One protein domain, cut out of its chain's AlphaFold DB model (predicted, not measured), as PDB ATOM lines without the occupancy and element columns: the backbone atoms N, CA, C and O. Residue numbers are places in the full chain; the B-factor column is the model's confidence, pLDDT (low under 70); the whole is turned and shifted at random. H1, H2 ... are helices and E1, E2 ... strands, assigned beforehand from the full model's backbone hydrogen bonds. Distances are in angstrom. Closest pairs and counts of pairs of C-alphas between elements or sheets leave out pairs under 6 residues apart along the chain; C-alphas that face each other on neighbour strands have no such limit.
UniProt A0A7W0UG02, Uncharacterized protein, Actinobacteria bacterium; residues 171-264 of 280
ATOM      1  N   LEU A 171     128.107 138.021  95.855       92.19
ATOM      2  CA  LEU A 171     127.312 138.302  97.058       92.19
ATOM      3  C   LEU A 171     127.917 137.686  98.333       92.19
ATOM      4  O   LEU A 171     127.599 138.126  99.442       92.19
ATOM      5  N   GLY A 172     128.805 136.701  98.185       89.44
ATOM      6  CA  GLY A 172     129.370 135.906  99.273       89.44
ATOM      7  C   GLY A 172     128.361 134.929  99.889       89.44
ATOM      8  O   GLY A 172     127.172 134.966  99.608       89.44
ATOM      9  N   VAL A 173     128.805 134.068 100.807       83.50
ATOM     10  CA  VAL A 173     127.958 133.023 101.436       83.50
ATOM     11  C   VAL A 173     127.060 133.528 102.585       83.50
ATOM     12  O   VAL A 173     126.726 132.771 103.496       83.50
ATOM     13  N   GLY A 174     126.699 134.815 102.579       91.69
ATOM     14  CA  GLY A 174     125.940 135.479 103.645       91.69
ATOM     15  C   GLY A 174     124.459 135.709 103.325       91.69
ATOM     16  O   GLY A 174     123.904 135.151 102.379       91.69
ATOM     17  N   LEU A 175     123.824 136.587 104.110       95.00
ATOM     18  CA  LEU A 175     122.400 136.924 103.982       95.00
ATOM     19  C   LEU A 175     122.032 137.468 102.588       95.00
ATOM     20  O   LEU A 175     120.966 137.142 102.085       95.00
ATOM     21  N   ALA A 176     122.916 138.224 101.928       96.19
ATOM     22  CA  ALA A 176     122.663 138.756 100.584       96.19
ATOM     23  C   ALA A 176     122.457 137.650  99.535       96.19
ATOM     24  O   ALA A 176     121.448 137.653  98.841       96.19
ATOM     25  N   ALA A 177     123.349 136.656  99.461       95.06
ATOM     26  CA  ALA A 177     123.163 135.526  98.545       95.06
ATOM     27  C   ALA A 177     121.936 134.686  98.905       95.06
ATOM     28  O   ALA A 177     121.271 134.141  98.028       95.06
ATOM     29  N   ARG A 178     121.620 134.601 100.200       94.75
ATOM     30  CA  ARG A 178     120.454 133.876 100.697       94.75
ATOM     31  C   ARG A 178     119.139 134.535 100.288       94.75
ATOM     32  O   ARG A 178     118.246 133.842  99.813       94.75
ATOM     33  N   ILE A 179     119.044 135.859 100.429       95.38
ATOM     34  CA  ILE A 179     117.920 136.650  99.918       95.38
ATOM     35  C   ILE A 179     117.856 136.516  98.401       95.38
ATOM     36  O   ILE A 179     116.801 136.193  97.884       95.38
ATOM     37  N   TRP A 180     118.967 136.700  97.686       95.25
ATOM     38  CA  TRP A 180     118.984 136.593  96.226       95.25
ATOM     39  C   TRP A 180     118.456 135.236  95.735       95.25
ATOM     40  O   TRP A 180     117.551 135.193  94.907       95.25
ATOM     41  N   ALA A 181     118.928 134.128  96.316       93.00
ATOM     42  CA  ALA A 181     118.438 132.794  95.972       93.00
ATOM     43  C   ALA A 181     116.937 132.647  96.270       93.00
ATOM     44  O   ALA A 181     116.200 132.077  95.468       93.00
ATOM     45  N   TYR A 182     116.469 133.199  97.395       91.31
ATOM     46  CA  TYR A 182     115.045 133.253  97.723       91.31
ATOM     47  C   TYR A 182     114.248 134.048  96.673       91.31
ATOM     48  O   TYR A 182     113.211 133.586  96.213       91.31
ATOM     49  N   LEU A 183     114.743 135.212  96.245       91.62
ATOM     50  CA  LEU A 183     114.095 136.074  95.252       91.62
ATOM     51  C   LEU A 183     113.981 135.424  93.871       91.62
ATOM     52  O   LEU A 183     112.999 135.666  93.165       91.62
ATOM     53  N   GLU A 184     114.944 134.587  93.484       88.50
ATOM     54  CA  GLU A 184     114.886 133.831  92.229       88.50
ATOM     55  C   GLU A 184     113.745 132.798  92.215       88.50
ATOM     56  O   GLU A 184     113.192 132.513  91.151       88.50
ATOM     57  N   ALA A 185     113.343 132.293  93.387       82.94
ATOM     58  CA  ALA A 185     112.240 131.342  93.534       82.94
ATOM     59  C   ALA A 185     110.846 131.979  93.399       82.94
ATOM     60  O   ALA A 185     109.860 131.261  93.243       82.94
ATOM     61  N   GLU A 186     110.741 133.307  93.469       86.00
ATOM     62  CA  GLU A 186     109.449 133.987  93.506       86.00
ATOM     63  C   GLU A 186     108.871 134.242  92.108       86.00
ATOM     64  O   GLU A 186     109.588 134.458  91.119       86.00
ATOM     65  N   SER A 187     107.537 134.249  92.046       84.44
ATOM     66  CA  SER A 187     106.773 134.722  90.890       84.44
ATOM     67  C   SER A 187     106.461 136.206  91.065       84.44
ATOM     68  O   SER A 187     106.043 136.645  92.138       84.44
ATOM     69  N   TYR A 188     106.707 136.990  90.018       86.75
ATOM     70  CA  TYR A 188     106.590 138.444  90.065       86.75
ATOM     71  C   TYR A 188     105.407 138.902  89.230       86.75
ATOM     72  O   TYR A 188     105.086 138.305  88.204       86.75
ATOM     73  N   GLU A 189     104.787 139.987  89.671       88.50
ATOM     74  CA  GLU A 189     103.703 140.630  88.945       88.50
ATOM     75  C   GLU A 189     104.290 141.635  87.957       88.50
ATOM     76  O   GLU A 189     105.179 142.422  88.297       88.50
ATOM     77  N   LEU A 190     103.800 141.601  86.720       87.00
ATOM     78  CA  LEU A 190     104.222 142.541  85.692       87.00
ATOM     79  C   LEU A 190     103.653 143.930  86.008       87.00
ATOM     80  O   LEU A 190     102.444 144.095  86.160       87.00
ATOM     81  N   LYS A 191     104.522 144.942  86.053       86.12
ATOM     82  CA  LYS A 191     104.144 146.338  86.272       86.12
ATOM     83  C   LYS A 191     104.633 147.193  85.104       86.12
ATOM     84  O   LYS A 191     105.770 147.653  85.082       86.12
ATOM     85  N   GLY A 192     103.760 147.426  84.127       85.06
ATOM     86  CA  GLY A 192     104.117 148.111  82.880       85.06
ATOM     87  C   GLY A 192     104.793 147.177  81.869       85.06
ATOM     88  O   GLY A 192     104.563 145.971  81.889       85.06
ATOM     89  N   ARG A 193     105.598 147.727  80.946       81.94
ATOM     90  CA  ARG A 193     106.217 146.939  79.858       81.94
ATOM     91  C   ARG A 193     107.454 146.154  80.305       81.94
ATOM     92  O   ARG A 193     107.563 144.968  79.979       81.94
ATOM     93  N   ASP A 194     108.306 146.793  81.107       87.69
ATOM     94  CA  ASP A 194     109.688 146.344  81.336       87.69
ATOM     95  C   ASP A 194     110.033 146.110  82.812       87.69
ATOM     96  O   ASP A 194     111.198 145.903  83.150       87.69
ATOM     97  N   ARG A 195     109.048 146.147  83.714       91.50
ATOM     98  CA  ARG A 195     109.274 145.983  85.155       91.50
ATOM     99  C   ARG A 195     108.406 144.896  85.750       91.50
ATOM    100  O   ARG A 195     107.259 144.688  85.360       91.50
ATOM    101  N   GLU A 196     108.972 144.248  86.750       93.44
ATOM    102  CA  GLU A 196     108.328 143.224  87.551       93.44
ATOM    103  C   GLU A 196     108.480 143.584  89.025       93.44
ATOM    104  O   GLU A 196     109.551 144.012  89.465       93.44
ATOM    105  N   THR A 197     107.399 143.430  89.786       94.06
ATOM    106  CA  THR A 197     107.362 143.800  91.201       94.06
ATOM    107  C   THR A 197     106.799 142.690  92.067       94.06
ATOM    108  O   THR A 197     105.935 141.929  91.628       94.06
ATOM    109  N   LYS A 198     107.268 142.611  93.313       94.00
ATOM    110  CA  LYS A 198     106.682 141.728  94.323       94.00
ATOM    111  C   LYS A 198     106.871 142.293  95.726       94.00
ATOM    112  O   LYS A 198     107.943 142.797  96.042       94.00
ATOM    113  N   ALA A 199     105.843 142.176  96.561       93.38
ATOM    114  CA  ALA A 199     105.966 142.308  98.007       93.38
ATOM    115  C   ALA A 199     105.984 140.902  98.617       93.38
ATOM    116  O   ALA A 199     105.061 140.115  98.401       93.38
ATOM    117  N   ILE A 200     107.059 140.570  99.328       90.75
ATOM    118  CA  ILE A 200     107.246 139.264  99.965       90.75
ATOM    119  C   ILE A 200     107.141 139.464 101.469       90.75
ATOM    120  O   ILE A 200     108.043 140.040 102.080       90.75
ATOM    121  N   GLY A 201     106.065 138.965 102.072       90.50
ATOM    122  CA  GLY A 201     105.885 139.043 103.517       90.50
ATOM    123  C   GLY A 201     106.972 138.285 104.275       90.50
ATOM    124  O   GLY A 201     107.215 137.105 104.010       90.50
ATOM    125  N   LEU A 202     107.600 138.933 105.260       88.62
ATOM    126  CA  LEU A 202     108.608 138.319 106.136       88.62
ATOM    127  C   LEU A 202     107.958 137.479 107.253       88.62
ATOM    128  O   LEU A 202     108.289 137.613 108.430       88.62
ATOM    129  N   GLY A 203     107.013 136.616 106.876       86.94
ATOM    130  CA  GLY A 203     106.356 135.670 107.777       86.94
ATOM    131  C   GLY A 203     107.253 134.483 108.161       86.94
ATOM    132  O   GLY A 203     108.401 134.400 107.714       86.94
ATOM    133  N   PRO A 204     106.738 133.514 108.945       86.75
ATOM    134  CA  PRO A 204     107.519 132.375 109.430       86.75
ATOM    135  C   PRO A 204     108.301 131.605 108.345       86.75
ATOM    136  O   PRO A 204     109.480 131.325 108.575       86.75
ATOM    137  N   PRO A 205     107.742 131.329 107.146       84.00
ATOM    138  CA  PRO A 205     108.488 130.638 106.094       84.00
ATOM    139  C   PRO A 205     109.684 131.452 105.573       84.00
ATOM    140  O   PRO A 205     110.770 130.906 105.386       84.00
ATOM    141  N   ALA A 206     109.525 132.768 105.404       87.75
ATOM    142  CA  ALA A 206     110.608 133.658 104.988       87.75
ATOM    143  C   ALA A 206     111.657 133.829 106.098       87.75
ATOM    144  O   ALA A 206     112.853 133.781 105.825       87.75
ATOM    145  N   VAL A 207     111.238 133.953 107.362       87.75
ATOM    146  CA  VAL A 207     112.141 134.009 108.526       87.75
ATOM    147  C   VAL A 207     113.008 132.754 108.612       87.75
ATOM    148  O   VAL A 207     114.226 132.866 108.777       87.75
ATOM    149  N   ALA A 208     112.401 131.574 108.446       86.19
ATOM    150  CA  ALA A 208     113.111 130.302 108.418       86.19
ATOM    151  C   ALA A 208     114.042 130.214 107.205       86.19
ATOM    152  O   ALA A 208     115.235 129.955 107.366       86.19
ATOM    153  N   ALA A 209     113.551 130.509 105.997       87.38
ATOM    154  CA  ALA A 209     114.383 130.460 104.803       87.38
ATOM    155  C   ALA A 209     115.566 131.416 104.874       87.38
ATOM    156  O   ALA A 209     116.654 131.004 104.494       87.38
ATOM    157  N   LEU A 210     115.401 132.631 105.397       91.25
ATOM    158  CA  LEU A 210     116.416 133.691 105.417       91.25
ATOM    159  C   LEU A 210     117.308 133.692 106.670       91.25
ATOM    160  O   LEU A 210     118.233 134.493 106.748       91.25
ATOM    161  N   ASP A 211     117.093 132.766 107.608       90.38
ATOM    162  CA  ASP A 211     117.846 132.646 108.871       90.38
ATOM    163  C   ASP A 211     117.674 133.820 109.840       90.38
ATOM    164  O   ASP A 211     118.559 134.142 110.633       90.38
ATOM    165  N   LEU A 212     116.524 134.488 109.789       90.44
ATOM    166  CA  LEU A 212     116.314 135.700 110.579       90.44
ATOM    167  C   LEU A 212     116.077 135.404 112.066       90.44
ATOM    168  O   LEU A 212     116.223 136.301 112.893       90.44
ATOM    169  N   ALA A 213     115.780 134.149 112.416       86.69
ATOM    170  CA  ALA A 213     115.607 133.706 113.799       86.69
ATOM    171  C   ALA A 213     116.895 133.812 114.641       86.69
ATOM    172  O   ALA A 213     116.818 133.898 115.863       86.69
ATOM    173  N   GLY A 214     118.077 133.852 114.011       87.00
ATOM    174  CA  GLY A 214     119.354 134.014 114.718       87.00
ATOM    175  C   GLY A 214     119.585 135.414 115.306       87.00
ATOM    176  O   GLY A 214     120.497 135.610 116.110       87.00
ATOM    177  N   TYR A 215     118.775 136.407 114.930       90.31
ATOM    178  CA  TYR A 215     118.903 137.770 115.439       90.31
ATOM    179  C   TYR A 215     118.143 137.941 116.754       90.31
ATOM    180  O   TYR A 215     116.929 137.775 116.813       90.31
ATOM    181  N   LYS A 216     118.840 138.405 117.799       90.19
ATOM    182  CA  LYS A 216     118.230 138.685 119.113       90.19
ATOM    183  C   LYS A 216     117.165 139.788 119.075       90.19
ATOM    184  O   LYS A 216     116.308 139.843 119.949       90.19
ATOM    185  N   ARG A 217     117.251 140.716 118.115       91.00
ATOM    186  CA  ARG A 217     116.360 141.882 118.004       91.00
ATOM    187  C   ARG A 217     115.865 142.047 116.574       91.00
ATOM    188  O   ARG A 217     116.663 142.106 115.638       91.00
ATOM    189  N   ALA A 218     114.560 142.271 116.420       88.69
ATOM    190  CA  ALA A 218     113.935 142.504 115.116       88.69
ATOM    191  C   ALA A 218     114.544 143.702 114.361       88.69
ATOM    192  O   ALA A 218     114.670 143.675 113.139       88.69
ATOM    193  N   ARG A 219     114.976 144.752 115.077       91.25
ATOM    194  CA  ARG A 219     115.655 145.911 114.470       91.25
ATOM    195  C   ARG A 219     116.980 145.529 113.801       91.25
ATOM    196  O   ARG A 219     117.289 146.066 112.741       91.25
ATOM    197  N   ASP A 220     117.743 144.621 114.403       93.50
ATOM    198  CA  ASP A 220     119.044 144.203 113.875       93.50
ATOM    199  C   ASP A 220     118.870 143.300 112.654       93.50
ATOM    200  O   ASP A 220     119.575 143.489 111.661       93.50
ATOM    201  N   ALA A 221     117.864 142.416 112.681       92.12
ATOM    202  CA  ALA A 221     117.451 141.637 111.514       92.12
ATOM    203  C   ALA A 221     117.070 142.552 110.341       92.12
ATOM    204  O   ALA A 221     117.595 142.394 109.243       92.12
ATOM    205  N   ARG A 222     116.232 143.576 110.576       92.12
ATOM    206  CA  ARG A 222     115.850 144.548 109.534       92.12
ATOM    207  C   ARG A 222     117.045 145.307 108.971       92.12
ATOM    208  O   ARG A 222     117.183 145.405 107.762       92.12
ATOM    209  N   ARG A 223     117.944 145.799 109.829       94.06
ATOM    210  CA  ARG A 223     119.173 146.476 109.382       94.06
ATOM    211  C   ARG A 223     120.061 145.557 108.544       94.06
ATOM    212  O   ARG A 223     120.665 146.011 107.578       94.06
ATOM    213  N   ALA A 224     120.169 144.283 108.918       95.06
ATOM    214  CA  ALA A 224     120.922 143.306 108.144       95.06
ATOM    215  C   ALA A 224     120.261 143.013 106.790       95.06
ATOM    216  O   ALA A 224     120.972 142.955 105.790       95.06
ATOM    217  N   LEU A 225     118.929 142.897 106.753       95.69
ATOM    218  CA  LEU A 225     118.155 142.752 105.522       95.69
ATOM    219  C   LEU A 225     118.355 143.949 104.586       95.69
ATOM    220  O   LEU A 225     118.682 143.729 103.428       95.69
ATOM    221  N   SER A 226     118.241 145.188 105.075       95.88
ATOM    222  CA  SER A 226     118.456 146.394 104.259       95.88
ATOM    223  C   SER A 226     119.857 146.428 103.642       95.88
ATOM    224  O   SER A 226     119.984 146.564 102.432       95.88
ATOM    225  N   ARG A 227     120.911 146.176 104.432       96.31
ATOM    226  CA  ARG A 227     122.289 146.108 103.901       96.31
ATOM    227  C   ARG A 227     122.473 144.992 102.872       96.31
ATOM    228  O   ARG A 227     123.215 145.136 101.904       96.31
ATOM    229  N   ALA A 228     121.847 143.841 103.105       96.69
ATOM    230  CA  ALA A 228     121.905 142.717 102.180       96.69
ATOM    231  C   ALA A 228     121.166 143.030 100.869       96.69
ATOM    232  O   ALA A 228     121.652 142.670  99.800       96.69
ATOM    233  N   ALA A 229     120.038 143.728 100.956       96.19
ATOM    234  CA  ALA A 229     119.237 144.177  99.831       96.19
ATOM    235  C   ALA A 229     119.974 145.215  98.968       96.19
ATOM    236  O   ALA A 229     120.081 145.031  97.756       96.19
ATOM    237  N   GLU A 230     120.596 146.219  99.592       96.25
ATOM    238  CA  GLU A 230     121.480 147.183  98.921       96.25
ATOM    239  C   GLU A 230     122.601 146.468  98.156       96.25
ATOM    240  O   GLU A 230     122.845 146.742  96.980       96.25
ATOM    241  N   ARG A 231     123.247 145.479  98.790       96.69
ATOM    242  CA  ARG A 231     124.298 144.687  98.141       96.69
ATOM    243  C   ARG A 231     123.786 143.930  96.915       96.69
ATOM    244  O   ARG A 231     124.532 143.817  95.945       96.69
ATOM    245  N   ILE A 232     122.557 143.411  96.940       96.69
ATOM    246  CA  ILE A 232     121.956 142.738  95.777       96.69
ATOM    247  C   ILE A 232     121.798 143.718  94.620       96.69
ATOM    248  O   ILE A 232     122.271 143.410  93.533       96.69
ATOM    249  N   VAL A 233     121.215 144.894  94.860       96.12
ATOM    250  CA  VAL A 233     120.995 145.917  93.821       96.12
ATOM    251  C   VAL A 233     122.316 146.366  93.189       96.12
ATOM    252  O   VAL A 233     122.411 146.493  91.973       96.12
ATOM    253  N   VAL A 234     123.369 146.537  93.993       95.56
ATOM    254  CA  VAL A 234     124.711 146.886  93.489       95.56
ATOM    255  C   VAL A 234     125.339 145.753  92.665       95.56
ATOM    256  O   VAL A 234     126.102 146.008  91.737       95.56
ATOM    257  N   THR A 235     125.056 144.496  93.010       94.31
ATOM    258  CA  THR A 235     125.742 143.330  92.429       94.31
ATOM    259  C   THR A 235     125.029 142.754  91.204       94.31
ATOM    260  O   THR A 235     125.687 142.253  90.290       94.31
ATOM    261  N   ASP A 236     123.696 142.784  91.195       92.44
ATOM    262  CA  ASP A 236     122.846 142.200  90.162       92.44
ATOM    263  C   ASP A 236     122.008 143.299  89.489       92.44
ATOM    264  O   ASP A 236     120.964 143.690  90.020       92.44
ATOM    265  N   PRO A 237     122.415 143.776  88.298       89.62
ATOM    266  CA  PRO A 237     121.776 144.905  87.620       89.62
ATOM    267  C   PRO A 237     120.348 144.604  87.142       89.62
ATOM    268  O   PRO A 237     119.671 145.491  86.617       89.62
ATOM    269  N   ARG A 238     119.875 143.357  87.287       90.81
ATOM    270  CA  ARG A 238     118.472 143.012  87.050       90.81
ATOM    271  C   ARG A 238     117.579 143.635  88.119       90.81
ATOM    272  O   ARG A 238     116.459 144.021  87.797       90.81
ATOM    273  N   TYR A 239     118.051 143.749  89.359       93.94
ATOM    274  CA  TYR A 239     117.288 144.319  90.467       93.94
ATOM    275  C   TYR A 239     117.447 145.842  90.487       93.94
ATOM    276  O   TYR A 239     118.547 146.357  90.638       93.94
ATOM    277  N   GLU A 240     116.336 146.566  90.341       95.06
ATOM    278  CA  GLU A 240     116.322 148.034  90.415       95.06
ATOM    279  C   GLU A 240     116.148 148.517  91.855       95.06
ATOM    280  O   GLU A 240     116.688 149.551  92.234       95.06
ATOM    281  N   ALA A 241     115.390 147.767  92.657       95.75
ATOM    282  CA  ALA A 241     115.204 148.040  94.072       95.75
ATOM    283  C   ALA A 241     114.915 146.747  94.838       95.75
ATOM    284  O   ALA A 241     114.168 145.881  94.376       95.75
ATOM    285  N   VAL A 242     115.474 146.653  96.039       96.62
ATOM    286  CA  VAL A 242     115.131 145.647  97.042       96.62
ATOM    287  C   VAL A 242     115.076 146.396  98.371       96.62
ATOM    288  O   VAL A 242     116.099 146.867  98.853       96.62
ATOM    289  N   ASP A 243     113.885 146.531  98.947       96.12
ATOM    290  CA  ASP A 243     113.644 147.357 100.130       96.12
ATOM    291  C   ASP A 243     112.909 146.572 101.208       96.12
ATOM    292  O   ASP A 243     112.009 145.787 100.922       96.12
ATOM    293  N   VAL A 244     113.218 146.854 102.472       94.38
ATOM    294  CA  VAL A 244     112.412 146.378 103.601       94.38
ATOM    295  C   VAL A 244     111.385 147.452 103.939       94.38
ATOM    296  O   VAL A 244     111.759 148.545 104.365       94.38
ATOM    297  N   ARG A 245     110.096 147.157 103.762       94.38
ATOM    298  CA  ARG A 245     108.998 148.117 103.963       94.38
ATOM    299  C   ARG A 245     107.989 147.596 104.985       94.38
ATOM    300  O   ARG A 245     107.891 146.384 105.151       94.38
ATOM    301  N   PRO A 246     107.244 148.470 105.683       92.06
ATOM    302  CA  PRO A 246     106.071 148.040 106.433       92.06
ATOM    303  C   PRO A 246     105.070 147.346 105.502       92.06
ATOM    304  O   PRO A 246     104.813 147.832 104.400       92.06
ATOM    305  N   GLY A 247     104.534 146.220 105.955       88.75
ATOM    306  CA  GLY A 247     103.552 145.401 105.253       88.75
ATOM    307  C   GLY A 247     102.352 145.089 106.143       88.75
ATOM    308  O   GLY A 247     102.352 145.405 107.334       88.75
ATOM    309  N   VAL A 248     101.336 144.432 105.579       82.12
ATOM    310  CA  VAL A 248     100.059 144.140 106.268       82.12
ATOM    311  C   VAL A 248     100.267 143.364 107.575       82.12
ATOM    312  O   VAL A 248      99.602 143.635 108.571       82.12
ATOM    313  N   TYR A 249     101.228 142.440 107.595       81.69
ATOM    314  CA  TYR A 249     101.527 141.580 108.747       81.69
ATOM    315  C   TYR A 249     102.911 141.857 109.353       81.69
ATOM    316  O   TYR A 249     103.541 140.965 109.921       81.69
ATOM    317  N   GLY A 250     103.407 143.089 109.221       87.62
ATOM    318  CA  GLY A 250     104.684 143.512 109.789       87.62
ATOM    319  C   GLY A 250     105.582 144.166 108.752       87.62
ATOM    320  O   GLY A 250     105.460 145.361 108.504       87.62
ATOM    321  N   TYR A 251     106.518 143.404 108.189       90.50
ATOM    322  CA  TYR A 251     107.460 143.909 107.191       90.50
ATOM    323  C   TYR A 251     107.514 142.989 105.983       90.50
ATOM    324  O   TYR A 251     107.522 141.766 106.124       90.50
ATOM    325  N   ASP A 252     107.659 143.606 104.820       94.00
ATOM    326  CA  ASP A 252     107.786 142.935 103.542       94.00
ATOM    327  C   ASP A 252     109.139 143.280 102.922       94.00
ATOM    328  O   ASP A 252     109.664 144.388 103.082       94.00
ATOM    329  N   LEU A 253     109.694 142.332 102.176       94.12
ATOM    330  CA  LEU A 253     110.739 142.607 101.205       94.12
ATOM    331  C   LEU A 253     110.056 143.015  99.895       94.12
ATOM    332  O   LEU A 253     109.479 142.181  99.195       94.12
ATOM    333  N   TYR A 254     110.075 144.309  99.593       95.50
ATOM    334  CA  TYR A 254     109.551 144.862  98.354       95.50
ATOM    335  C   TYR A 254     110.641 144.866  97.288       95.50
ATOM    336  O   TYR A 254     111.734 145.384  97.505       95.50
ATOM    337  N   VAL A 255     110.337 144.300  96.127       96.38
ATOM    338  CA  VAL A 255     111.303 144.086  95.054       96.38
ATOM    339  C   VAL A 255     110.790 144.702  93.767       96.38
ATOM    340  O   VAL A 255     109.635 144.499  93.389       96.38
ATOM    341  N   VAL A 256     111.675 145.415  93.077       95.25
ATOM    342  CA  VAL A 256     111.496 145.888  91.705       95.25
ATOM    343  C   VAL A 256     112.677 145.407  90.890       95.25
ATOM    344  O   VAL A 256     113.832 145.567  91.285       95.25
ATOM    345  N   ARG A 257     112.398 144.843  89.723       93.31
ATOM    346  CA  ARG A 257     113.442 144.401  88.809       93.31
ATOM    347  C   ARG A 257     113.030 144.583  87.360       93.31
ATOM    348  O   ARG A 257     111.843 144.684  87.043       93.31
ATOM    349  N   ARG A 258     114.029 144.586  86.488       91.00
ATOM    350  CA  ARG A 258     113.846 144.618  85.041       91.00
ATOM    351  C   ARG A 258     113.267 143.300  84.564       91.00
ATOM    352  O   ARG A 258     113.714 142.223  84.961       91.00
ATOM    353  N   ARG A 259     112.288 143.400  83.675       84.38
ATOM    354  CA  ARG A 259     111.773 142.271  82.922       84.38
ATOM    355  C   ARG A 259     112.875 141.779  81.994       84.38
ATOM    356  O   ARG A 259     113.464 142.544  81.236       84.38
ATOM    357  N   GLY A 260     113.133 140.487  82.040       73.38
ATOM    358  CA  GLY A 260     114.129 139.849  81.201       73.38
ATOM    359  C   GLY A 260     113.942 138.349  81.238       73.38
ATOM    360  O   GLY A 260     113.384 137.797  82.190       73.38
ATOM    361  N   ASP A 261     114.399 137.678  80.190       69.69
ATOM    362  CA  ASP A 261     114.385 136.228  80.167       69.69
ATOM    363  C   ASP A 261     115.484 135.699  81.092       69.69
ATOM    364  O   ASP A 261     116.646 135.555  80.704       69.69
ATOM    365  N   ARG A 262     115.093 135.449  82.349       71.75
ATOM    366  CA  ARG A 262     115.956 134.900  83.400       71.75
ATOM    367  C   ARG A 262     116.745 133.688  82.910       71.75
ATOM    368  O   ARG A 262     117.912 133.551  83.253       71.75
ATOM    369  N   LEU A 263     116.102 132.819  82.123       70.94
ATOM    370  CA  LEU A 263     116.701 131.580  81.638       70.94
ATOM    371  C   LEU A 263     117.783 131.870  80.603       70.94
ATOM    372  O   LEU A 263     118.836 131.238  80.646       70.94
ATOM    373  N   ARG A 264     117.559 132.830  79.698       72.12
ATOM    374  CA  ARG A 264     118.579 133.244  78.719       72.12
ATOM    375  C   ARG A 264     119.811 133.836  79.394       72.12
ATOM    376  O   ARG A 264     120.919 133.413  79.075       72.12
TER     377      ARG A 264
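What this domain is: This is residues 171 to 264 of the 280 residues of an uncharacterized protein of Actinobacteria bacterium (UniProt A0A7W0UG02). A three-stranded antiparallel sheet, E1 E3 E2, has the long helix H3 packed along one face; H1 crosses H3, and H2 packs on H1. The 94 printed residues run H1 E1 H2 H3 E2 E3, class mixed. The whole is compact, with a radius of gyration of the C-alphas of 13.0 A and spans of 41 by 31 by 19 A.

Where its parts are: Find C-alpha 175 at (122.400, 136.924, 103.982); H1 runs from there to residue 184. Next come E1, residues 195 to 201, H2, 204 to 210, and H3, 218 to 235, 25.6 A long. E2, 239 to 247, bends by 57 degrees at residue 244; E3, 250 to 258, 26.4 A, ends at (113.846, 144.618, 85.041).

How they stand to each other: Across the antiparallel neighbours E3 and E1, N 255 of E3 and O 198 of E1 are within hydrogen-bond range, 2.8 A; so are N 254 of E3 and O 243 of E2, its hairpin partner, 2.8 A. E1, H2 H3, E2 form a split strand-helix-strand unit, same-way strands with E3 between, its crossover right-handed. H3 is over E2 at a height over the sheet of 6.7 A, two layers, sheet and helix; closest C-alphas Ala 229 and Val 242, 5.2 A. H1 only grazes the sheet; it touches residues 224 to 232 of H3, closest C-alphas Ala 176 and Ala 228, 4.3 A. H2 touches H1, closest C-alphas Leu 210 and Arg 178, 6.2 A. In H1, H2 and H3 every O i to N i+4 pair is within range.

The domain as a whole: The C-alphas farthest apart, Arg 193 and Lys 216, are 41.9 A apart. The printed part has no cut and no long link; residue 261 is under pLDDT 70.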